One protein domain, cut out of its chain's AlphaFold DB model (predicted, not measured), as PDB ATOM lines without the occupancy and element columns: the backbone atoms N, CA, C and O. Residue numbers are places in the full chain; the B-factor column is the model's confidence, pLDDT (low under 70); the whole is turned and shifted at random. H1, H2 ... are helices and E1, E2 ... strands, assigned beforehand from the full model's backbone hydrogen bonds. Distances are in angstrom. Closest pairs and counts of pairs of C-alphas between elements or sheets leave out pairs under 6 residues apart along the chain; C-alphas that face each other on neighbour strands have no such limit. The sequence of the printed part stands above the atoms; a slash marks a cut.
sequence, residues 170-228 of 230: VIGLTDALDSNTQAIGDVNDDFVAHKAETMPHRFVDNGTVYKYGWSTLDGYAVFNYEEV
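What this domain is: This is residues 170 to 228 of the 230 residues of an uncharacterized protein of Alkaliphilus peptidifermentans DSM 18978 (UniProt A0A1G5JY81). A long helix, H1, meets a narrow, strongly twisted sheet of three strands set across its end, roughly a T; residues 170 to 193 stick out as its stem. The printed part has 59 residues, with H1, E1, E2 and E3 in that order; the sheet, E1 E2 E3, is antiparallel, and the class is mixed. It is extended, with a radius of gyration of the C-alphas of 18.2 A, spanning 55 by 34 by 11 A.

How they stand to each other: H1, residues 173 to 196, only grazes the sheet with residues 194 to 195; its O i to N i+4 pairs are all within hydrogen-bond range. E1, residues 201 to 205, and E2, residues 208 to 217, form an antiparallel hairpin at 134 degrees, with N 203 and O 210 within hydrogen-bond range at 3.1 A. E2 and E3, residues 220 to 227, form another at 158 degrees, with N 213 and O 224 at 2.9 A. The strands make a meander, each the antiparallel neighbour of the one before. E2 bends by 53 degrees at residue 214.

Where its parts are: H1 runs 34.7 A from C-alpha 173 at (16.551, -44.596, -91.311). E1 spans 13.6 A, E2 27.0 A and E3 23.0 A, ending at C-alpha 227 at (-20.043, -54.788, -61.893).

The domain as a whole: The farthest C-alphas, Val 170 and Asn 206, are 56.5 A apart. The printed part has no cut, its three links are tight, and residue 171 is under pLDDT 70.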
ATOM      1  N   VAL A 170      21.785 -43.911 -94.747       70.06
ATOM      2  CA  VAL A 170      20.579 -43.083 -94.771       70.06
ATOM      3  C   VAL A 170      20.349 -42.498 -93.381       70.06
ATOM      4  O   VAL A 170      20.040 -43.213 -92.431       70.06
ATOM      5  N   ILE A 171      20.525 -41.182 -93.255       67.38
ATOM      6  CA  ILE A 171      20.334 -40.460 -91.991       67.38
ATOM      7  C   ILE A 171      18.881 -40.629 -91.527       67.38
ATOM      8  O   ILE A 171      17.957 -40.415 -92.307       67.38
ATOM      9  N   GLY A 172      18.687 -41.019 -90.264       76.00
ATOM     10  CA  GLY A 172      17.367 -41.203 -89.653       76.00
ATOM     11  C   GLY A 172      16.634 -42.493 -90.045       76.00
ATOM     12  O   GLY A 172      15.569 -42.764 -89.499       76.00
ATOM     13  N   LEU A 173      17.179 -43.318 -90.953       82.75
ATOM     14  CA  LEU A 173      16.551 -44.596 -91.311       82.75
ATOM     15  C   LEU A 173      16.608 -45.604 -90.159       82.75
ATOM     16  O   LEU A 173      15.631 -46.309 -89.934       82.75
ATOM     17  N   THR A 174      17.722 -45.655 -89.421       81.75
ATOM     18  CA  THR A 174      17.837 -46.491 -88.215       81.75
ATOM     19  C   THR A 174      16.787 -46.087 -87.186       81.75
ATOM     20  O   THR A 174      16.002 -46.931 -86.778       81.75
ATOM     21  N   ASP A 175      16.673 -44.791 -86.887       85.94
ATOM     22  CA  ASP A 175      15.678 -44.275 -85.941       85.94
ATOM     23  C   ASP A 175      14.239 -44.621 -86.372       85.94
ATOM     24  O   ASP A 175      13.410 -45.013 -85.550       85.94
ATOM     25  N   ALA A 176      13.934 -44.529 -87.672       86.62
ATOM     26  CA  ALA A 176      12.621 -44.885 -88.211       86.62
ATOM     27  C   ALA A 176      12.331 -46.397 -88.137       86.62
ATOM     28  O   ALA A 176      11.211 -46.798 -87.815       86.62
ATOM     29  N   LEU A 177      13.323 -47.246 -88.429       90.75
ATOM     30  CA  LEU A 177      13.194 -48.702 -88.320       90.75
ATOM     31  C   LEU A 177      13.037 -49.144 -86.862       90.75
ATOM     32  O   LEU A 177      12.196 -49.998 -86.571       90.75
ATOM     33  N   ASP A 178      13.787 -48.530 -85.955       91.25
ATOM     34  CA  ASP A 178      13.695 -48.789 -84.522       91.25
ATOM     35  C   ASP A 178      12.326 -48.354 -83.984       91.25
ATOM     36  O   ASP A 178      11.670 -49.123 -83.280       91.25
ATOM     37  N   SER A 179      11.832 -47.179 -84.394       94.75
ATOM     38  CA  SER A 179      10.489 -46.704 -84.040       94.75
ATOM     39  C   SER A 179       9.387 -47.646 -84.531       94.75
ATOM     40  O   SER A 179       8.450 -47.925 -83.786       94.75
ATOM     41  N   ASN A 180       9.491 -48.168 -85.758       95.12
ATOM     42  CA  ASN A 180       8.528 -49.143 -86.273       95.12
ATOM     43  C   ASN A 180       8.611 -50.478 -85.527       95.12
ATOM     44  O   ASN A 180       7.584 -51.091 -85.248       95.12
ATOM     45  N   THR A 181       9.822 -50.927 -85.189       96.31
ATOM     46  CA  THR A 181      10.032 -52.165 -84.426       96.31
ATOM     47  C   THR A 181       9.399 -52.064 -83.040       96.31
ATOM     48  O   THR A 181       8.725 -52.999 -82.612       96.31
ATOM     49  N   GLN A 182       9.547 -50.916 -82.373       95.81
ATOM     50  CA  GLN A 182       8.891 -50.633 -81.094       95.81
ATOM     51  C   GLN A 182       7.367 -50.623 -81.234       95.81
ATOM     52  O   GLN A 182       6.702 -51.365 -80.522       95.81
ATOM     53  N   ALA A 183       6.819 -49.890 -82.208       96.12
ATOM     54  CA  ALA A 183       5.371 -49.823 -82.417       96.12
ATOM     55  C   ALA A 183       4.742 -51.203 -82.696       96.12
ATOM     56  O   ALA A 183       3.635 -51.488 -82.244       96.12
ATOM     57  N   ILE A 184       5.442 -52.079 -83.425       96.62
ATOM     58  CA  ILE A 184       5.008 -53.467 -83.641       96.62
ATOM     59  C   ILE A 184       5.038 -54.265 -82.330       96.62
ATOM     60  O   ILE A 184       4.121 -55.049 -82.082       96.62
ATOM     61  N   GLY A 185       6.069 -54.069 -81.504       96.44
ATOM     62  CA  GLY A 185       6.164 -54.661 -80.169       96.44
ATOM     63  C   GLY A 185       4.990 -54.258 -79.280       96.44
ATOM     64  O   GLY A 185       4.294 -55.132 -78.770       96.44
ATOM     65  N   ASP A 186       4.702 -52.960 -79.198       95.12
ATOM     66  CA  ASP A 186       3.609 -52.415 -78.388       95.12
ATOM     67  C   ASP A 186       2.248 -52.998 -78.803       95.12
ATOM     68  O   ASP A 186       1.480 -53.473 -77.969       95.12
ATOM     69  N   VAL A 187       1.965 -53.049 -80.112       96.38
ATOM     70  CA  VAL A 187       0.719 -53.639 -80.636       96.38
ATOM     71  C   VAL A 187       0.606 -55.126 -80.292       96.38
ATOM     72  O   VAL A 187      -0.486 -55.620 -80.000       96.38
ATOM     73  N   ASN A 188       1.716 -55.865 -80.349       95.81
ATOM     74  CA  ASN A 188       1.723 -57.276 -79.987       95.81
ATOM     75  C   ASN A 188       1.466 -57.477 -78.486       95.81
ATOM     76  O   ASN A 188       0.698 -58.368 -78.119       95.81
ATOM     77  N   ASP A 189       2.068 -56.652 -77.634       94.38
ATOM     78  CA  ASP A 189       1.880 -56.725 -76.187       94.38
ATOM     79  C   ASP A 189       0.436 -56.384 -75.794       94.38
ATOM     80  O   ASP A 189      -0.181 -57.134 -75.031       94.38
ATOM     81  N   ASP A 190      -0.154 -55.352 -76.405       91.69
ATOM     82  CA  ASP A 190      -1.572 -55.011 -76.247       91.69
ATOM     83  C   ASP A 190      -2.487 -56.171 -76.664       91.69
ATOM     84  O   ASP A 190      -3.445 -56.507 -75.963       91.69
ATOM     85  N   PHE A 191      -2.187 -56.833 -77.787       90.56
ATOM     86  CA  PHE A 191      -2.953 -57.992 -78.243       90.56
ATOM     87  C   PHE A 191      -2.849 -59.177 -77.274       90.56
ATOM     88  O   PHE A 191      -3.851 -59.837 -76.989       90.56
ATOM     89  N   VAL A 192      -1.653 -59.461 -76.751       90.69
ATOM     90  CA  VAL A 192      -1.441 -60.541 -75.778       90.69
ATOM     91  C   VAL A 192      -2.170 -60.241 -74.470       90.69
ATOM     92  O   VAL A 192      -2.831 -61.134 -73.936       90.69
ATOM     93  N   ALA A 193      -2.103 -59.000 -73.986       87.44
ATOM     94  CA  ALA A 193      -2.826 -58.561 -72.799       87.44
ATOM     95  C   ALA A 193      -4.345 -58.683 -72.993       87.44
ATOM     96  O   ALA A 193      -5.022 -59.308 -72.175       87.44
ATOM     97  N   HIS A 194      -4.868 -58.183 -74.119       85.81
ATOM     98  CA  HIS A 194      -6.291 -58.271 -74.466       85.81
ATOM     99  C   HIS A 194      -6.772 -59.721 -74.564       85.81
ATOM    100  O   HIS A 194      -7.836 -60.055 -74.055       85.81
ATOM    101  N   LYS A 195      -5.964 -60.611 -75.150       84.56
ATOM    102  CA  LYS A 195      -6.271 -62.044 -75.250       84.56
ATOM    103  C   LYS A 195      -6.258 -62.761 -73.893       84.56
ATOM    104  O   LYS A 195      -6.972 -63.750 -73.731       84.56
ATOM    105  N   ALA A 196      -5.415 -62.328 -72.954       85.44
ATOM    106  CA  ALA A 196      -5.296 -62.941 -71.632       85.44
ATOM    107  C   ALA A 196      -6.421 -62.514 -70.672       85.44
ATOM    108  O   ALA A 196      -6.792 -63.285 -69.785       85.44
ATOM    109  N   GLU A 197      -6.972 -61.312 -70.842       85.38
ATOM    110  CA  GLU A 197      -8.073 -60.804 -70.025       85.38
ATOM    111  C   GLU A 197      -9.432 -61.173 -70.638       85.38
ATOM    112  O   GLU A 197      -9.762 -60.809 -71.760       85.38
ATOM    113  N   THR A 198     -10.274 -61.888 -69.889       83.44
ATOM    114  CA  THR A 198     -11.602 -62.317 -70.369       83.44
ATOM    115  C   THR A 198     -12.646 -61.196 -70.367       83.44
ATOM    116  O   THR A 198     -13.729 -61.383 -70.930       83.44
ATOM    117  N   MET A 199     -12.340 -60.048 -69.738       90.06
ATOM    118  CA  MET A 199     -13.196 -58.855 -69.638       90.06
ATOM    119  C   MET A 199     -12.419 -57.519 -69.781       90.06
ATOM    120  O   MET A 199     -12.428 -56.707 -68.853       90.06
ATOM    121  N   PRO A 200     -11.750 -57.255 -70.924       89.00
ATOM    122  CA  PRO A 200     -10.822 -56.125 -71.082       89.00
ATOM    123  C   PRO A 200     -11.512 -54.774 -71.343       89.00
ATOM    124  O   PRO A 200     -10.860 -53.731 -71.402       89.00
ATOM    125  N   HIS A 201     -12.830 -54.759 -71.544       90.44
ATOM    126  CA  HIS A 201     -13.573 -53.558 -71.915       90.44
ATOM    127  C   HIS A 201     -14.447 -53.050 -70.768       90.44
ATOM    128  O   HIS A 201     -14.770 -53.791 -69.844       90.44
ATOM    129  N   ARG A 202     -14.846 -51.770 -70.815       92.31
ATOM    130  CA  ARG A 202     -15.690 -51.138 -69.788       92.31
ATOM    131  C   ARG A 202     -16.826 -50.332 -70.406       92.31
ATOM    132  O   ARG A 202     -16.630 -49.694 -71.437       92.31
ATOM    133  N   PHE A 203     -17.982 -50.317 -69.752       91.69
ATOM    134  CA  PHE A 203     -19.089 -49.407 -70.066       91.69
ATOM    135  C   PHE A 203     -19.747 -48.893 -68.782       91.69
ATOM    136  O   PHE A 203     -19.504 -49.422 -67.698       91.69
ATOM    137  N   VAL A 204     -20.554 -47.838 -68.904       92.62
ATOM    138  CA  VAL A 204     -21.322 -47.257 -67.795       92.62
ATOM    139  C   VAL A 204     -22.803 -47.394 -68.109       92.62
ATOM    140  O   VAL A 204     -23.233 -46.969 -69.180       92.62
ATOM    141  N   ASP A 205     -23.570 -47.950 -67.178       91.81
ATOM    142  CA  ASP A 205     -25.029 -47.996 -67.250       91.81
ATOM    143  C   ASP A 205     -25.629 -47.497 -65.932       91.81
ATOM    144  O   ASP A 205     -25.233 -47.934 -64.856       91.81
ATOM    145  N   ASN A 206     -26.540 -46.523 -66.016       90.38
ATOM    146  CA  ASN A 206     -27.228 -45.907 -64.870       90.38
ATOM    147  C   ASN A 206     -26.322 -45.481 -63.692       90.38
ATOM    148  O   ASN A 206     -26.736 -45.504 -62.536       90.38
ATOM    149  N   GLY A 207     -25.092 -45.049 -63.986       89.44
ATOM    150  CA  GLY A 207     -24.108 -44.619 -62.985       89.44
ATOM    151  C   GLY A 207     -23.215 -45.739 -62.440       89.44
ATOM    152  O   GLY A 207     -22.249 -45.443 -61.741       89.44
ATOM    153  N   THR A 208     -23.477 -46.991 -62.813       92.00
ATOM    154  CA  THR A 208     -22.669 -48.161 -62.461       92.00
ATOM    155  C   THR A 208     -21.673 -48.480 -63.575       92.00
ATOM    156  O   THR A 208     -22.011 -48.430 -64.760       92.00
ATOM    157  N   VAL A 209     -20.427 -48.798 -63.213       93.75
ATOM    158  CA  VAL A 209     -19.383 -49.185 -64.172       93.75
ATOM    159  C   VAL A 209     -19.309 -50.702 -64.263       93.75
ATOM    160  O   VAL A 209     -19.184 -51.375 -63.247       93.75
ATOM    161  N   TYR A 210     -19.299 -51.231 -65.480       93.44
ATOM    162  CA  TYR A 210     -19.148 -52.658 -65.747       93.44
ATOM    163  C   TYR A 210     -17.844 -52.929 -66.490       93.44
ATOM    164  O   TYR A 210     -17.427 -52.123 -67.328       93.44
ATOM    165  N   LYS A 211     -17.216 -54.070 -66.205       94.44
ATOM    166  CA  LYS A 211     -16.214 -54.703 -67.070       94.44
ATOM    167  C   LYS A 211     -16.892 -55.773 -67.912       94.44
ATOM    168  O   LYS A 211     -17.815 -56.424 -67.433       94.44
ATOM    169  N   TYR A 212     -16.458 -55.952 -69.154       92.62
ATOM    170  CA  TYR A 212     -17.009 -56.970 -70.041       92.62
ATOM    171  C   TYR A 212     -15.995 -57.508 -71.044       92.62
ATOM    172  O   TYR A 212     -15.001 -56.858 -71.374       92.62
ATOM    173  N   GLY A 213     -16.281 -58.695 -71.571       90.88
ATOM    174  CA  GLY A 213     -15.524 -59.317 -72.649       90.88
ATOM    175  C   GLY A 213     -16.185 -60.589 -73.160       90.88
ATOM    176  O   GLY A 213     -17.340 -60.879 -72.851       90.88
ATOM    177  N   TRP A 214     -15.454 -61.329 -73.984       86.56
ATOM    178  CA  TRP A 214     -15.956 -62.519 -74.664       86.56
ATOM    179  C   TRP A 214     -15.072 -63.720 -74.346       86.56
ATOM    180  O   TRP A 214     -13.851 -63.608 -74.273       86.56
ATOM    181  N   SER A 215     -15.686 -64.885 -74.182       86.94
ATOM    182  CA  SER A 215     -14.993 -66.162 -73.993       86.94
ATOM    183  C   SER A 215     -15.669 -67.275 -74.790       86.94
ATOM    184  O   SER A 215     -16.673 -67.042 -75.463       86.94
ATOM    185  N   THR A 216     -15.112 -68.485 -74.739       86.25
ATOM    186  CA  THR A 216     -15.740 -69.676 -75.325       86.25
ATOM    187  C   THR A 216     -16.035 -70.694 -74.233       86.25
ATOM    188  O   THR A 216     -15.164 -70.992 -73.418       86.25
ATOM    189  N   LEU A 217     -17.257 -71.221 -74.222       87.38
ATOM    190  CA  LEU A 217     -17.688 -72.312 -73.350       87.38
ATOM    191  C   LEU A 217     -18.391 -73.344 -74.228       87.38
ATOM    192  O   LEU A 217     -19.326 -73.005 -74.950       87.38
ATOM    193  N   ASP A 218     -17.889 -74.579 -74.232       91.88
ATOM    194  CA  ASP A 218     -18.428 -75.687 -75.034       91.88
ATOM    195  C   ASP A 218     -18.616 -75.363 -76.533       91.88
ATOM    196  O   ASP A 218     -19.542 -75.835 -77.185       91.88
ATOM    197  N   GLY A 219     -17.724 -74.540 -77.100       90.94
ATOM    198  CA  GLY A 219     -17.758 -74.146 -78.515       90.94
ATOM    199  C   GLY A 219     -18.706 -72.988 -78.849       90.94
ATOM    200  O   GLY A 219     -18.769 -72.581 -80.008       90.94
ATOM    201  N   TYR A 220     -19.392 -72.414 -77.858       90.44
ATOM    202  CA  TYR A 220     -20.234 -71.230 -78.020       90.44
ATOM    203  C   TYR A 220     -19.547 -69.982 -77.458       90.44
ATOM    204  O   TYR A 220     -18.866 -70.040 -76.433       90.44
ATOM    205  N   ALA A 221     -19.729 -68.843 -78.131       88.88
ATOM    206  CA  ALA A 221     -19.271 -67.554 -77.630       88.88
ATOM    207  C   ALA A 221     -20.128 -67.126 -76.429       88.88
ATOM    208  O   ALA A 221     -21.354 -67.073 -76.524       88.88
ATOM    209  N   VAL A 222     -19.477 -66.804 -75.314       90.44
ATOM    210  CA  VAL A 222     -20.111 -66.342 -74.077       90.44
ATOM    211  C   VAL A 222     -19.687 -64.907 -73.808       90.44
ATOM    212  O   VAL A 222     -18.494 -64.598 -73.800       90.44
ATOM    213  N   PHE A 223     -20.668 -64.039 -73.580       90.50
ATOM    214  CA  PHE A 223     -20.453 -62.669 -73.132       90.50
ATOM    215  C   PHE A 223     -20.331 -62.643 -71.605       90.50
ATOM    216  O   PHE A 223     -21.271 -63.009 -70.901       90.50
ATOM    217  N   ASN A 224     -19.176 -62.212 -71.108       89.75
ATOM    218  CA  ASN A 224     -18.896 -62.069 -69.684       89.75
ATOM    219  C   ASN A 224     -19.044 -60.601 -69.294       89.75
ATOM    220  O   ASN A 224     -18.559 -59.730 -70.018       89.75
ATOM    221  N   TYR A 225     -19.663 -60.327 -68.149       92.19
ATOM    222  CA  TYR A 225     -19.668 -58.992 -67.562       92.19
ATOM    223  C   TYR A 225     -19.701 -59.056 -66.035       92.19
ATOM    224  O   TYR A 225     -20.276 -59.980 -65.458       92.19
ATOM    225  N   GLU A 226     -19.104 -58.057 -65.394       93.12
ATOM    226  CA  GLU A 226     -19.122 -57.877 -63.942       93.12
ATOM    227  C   GLU A 226     -19.279 -56.397 -63.581       93.12
ATOM    228  O   GLU A 226     -18.792 -55.510 -64.287       93.12
ATOM    229  N   GLU A 227     -19.972 -56.124 -62.479       93.50
ATOM    230  CA  GLU A 227     -20.043 -54.788 -61.893       93.50
ATOM    231  C   GLU A 227     -18.722 -54.459 -61.188       93.50
ATOM    232  O   GLU A 227     -18.253 -55.214 -60.337       93.50
ATOM    233  N   VAL A 228     -18.126 -53.315 -61.520       88.94
ATOM    234  CA  VAL A 228     -16.925 -52.808 -60.855       88.94
ATOM    235  C   VAL A 228     -17.366 -51.961 -59.672       88.94
ATOM    236  O   VAL A 228     -17.758 -50.805 -59.834       88.94
TER     237      VAL A 228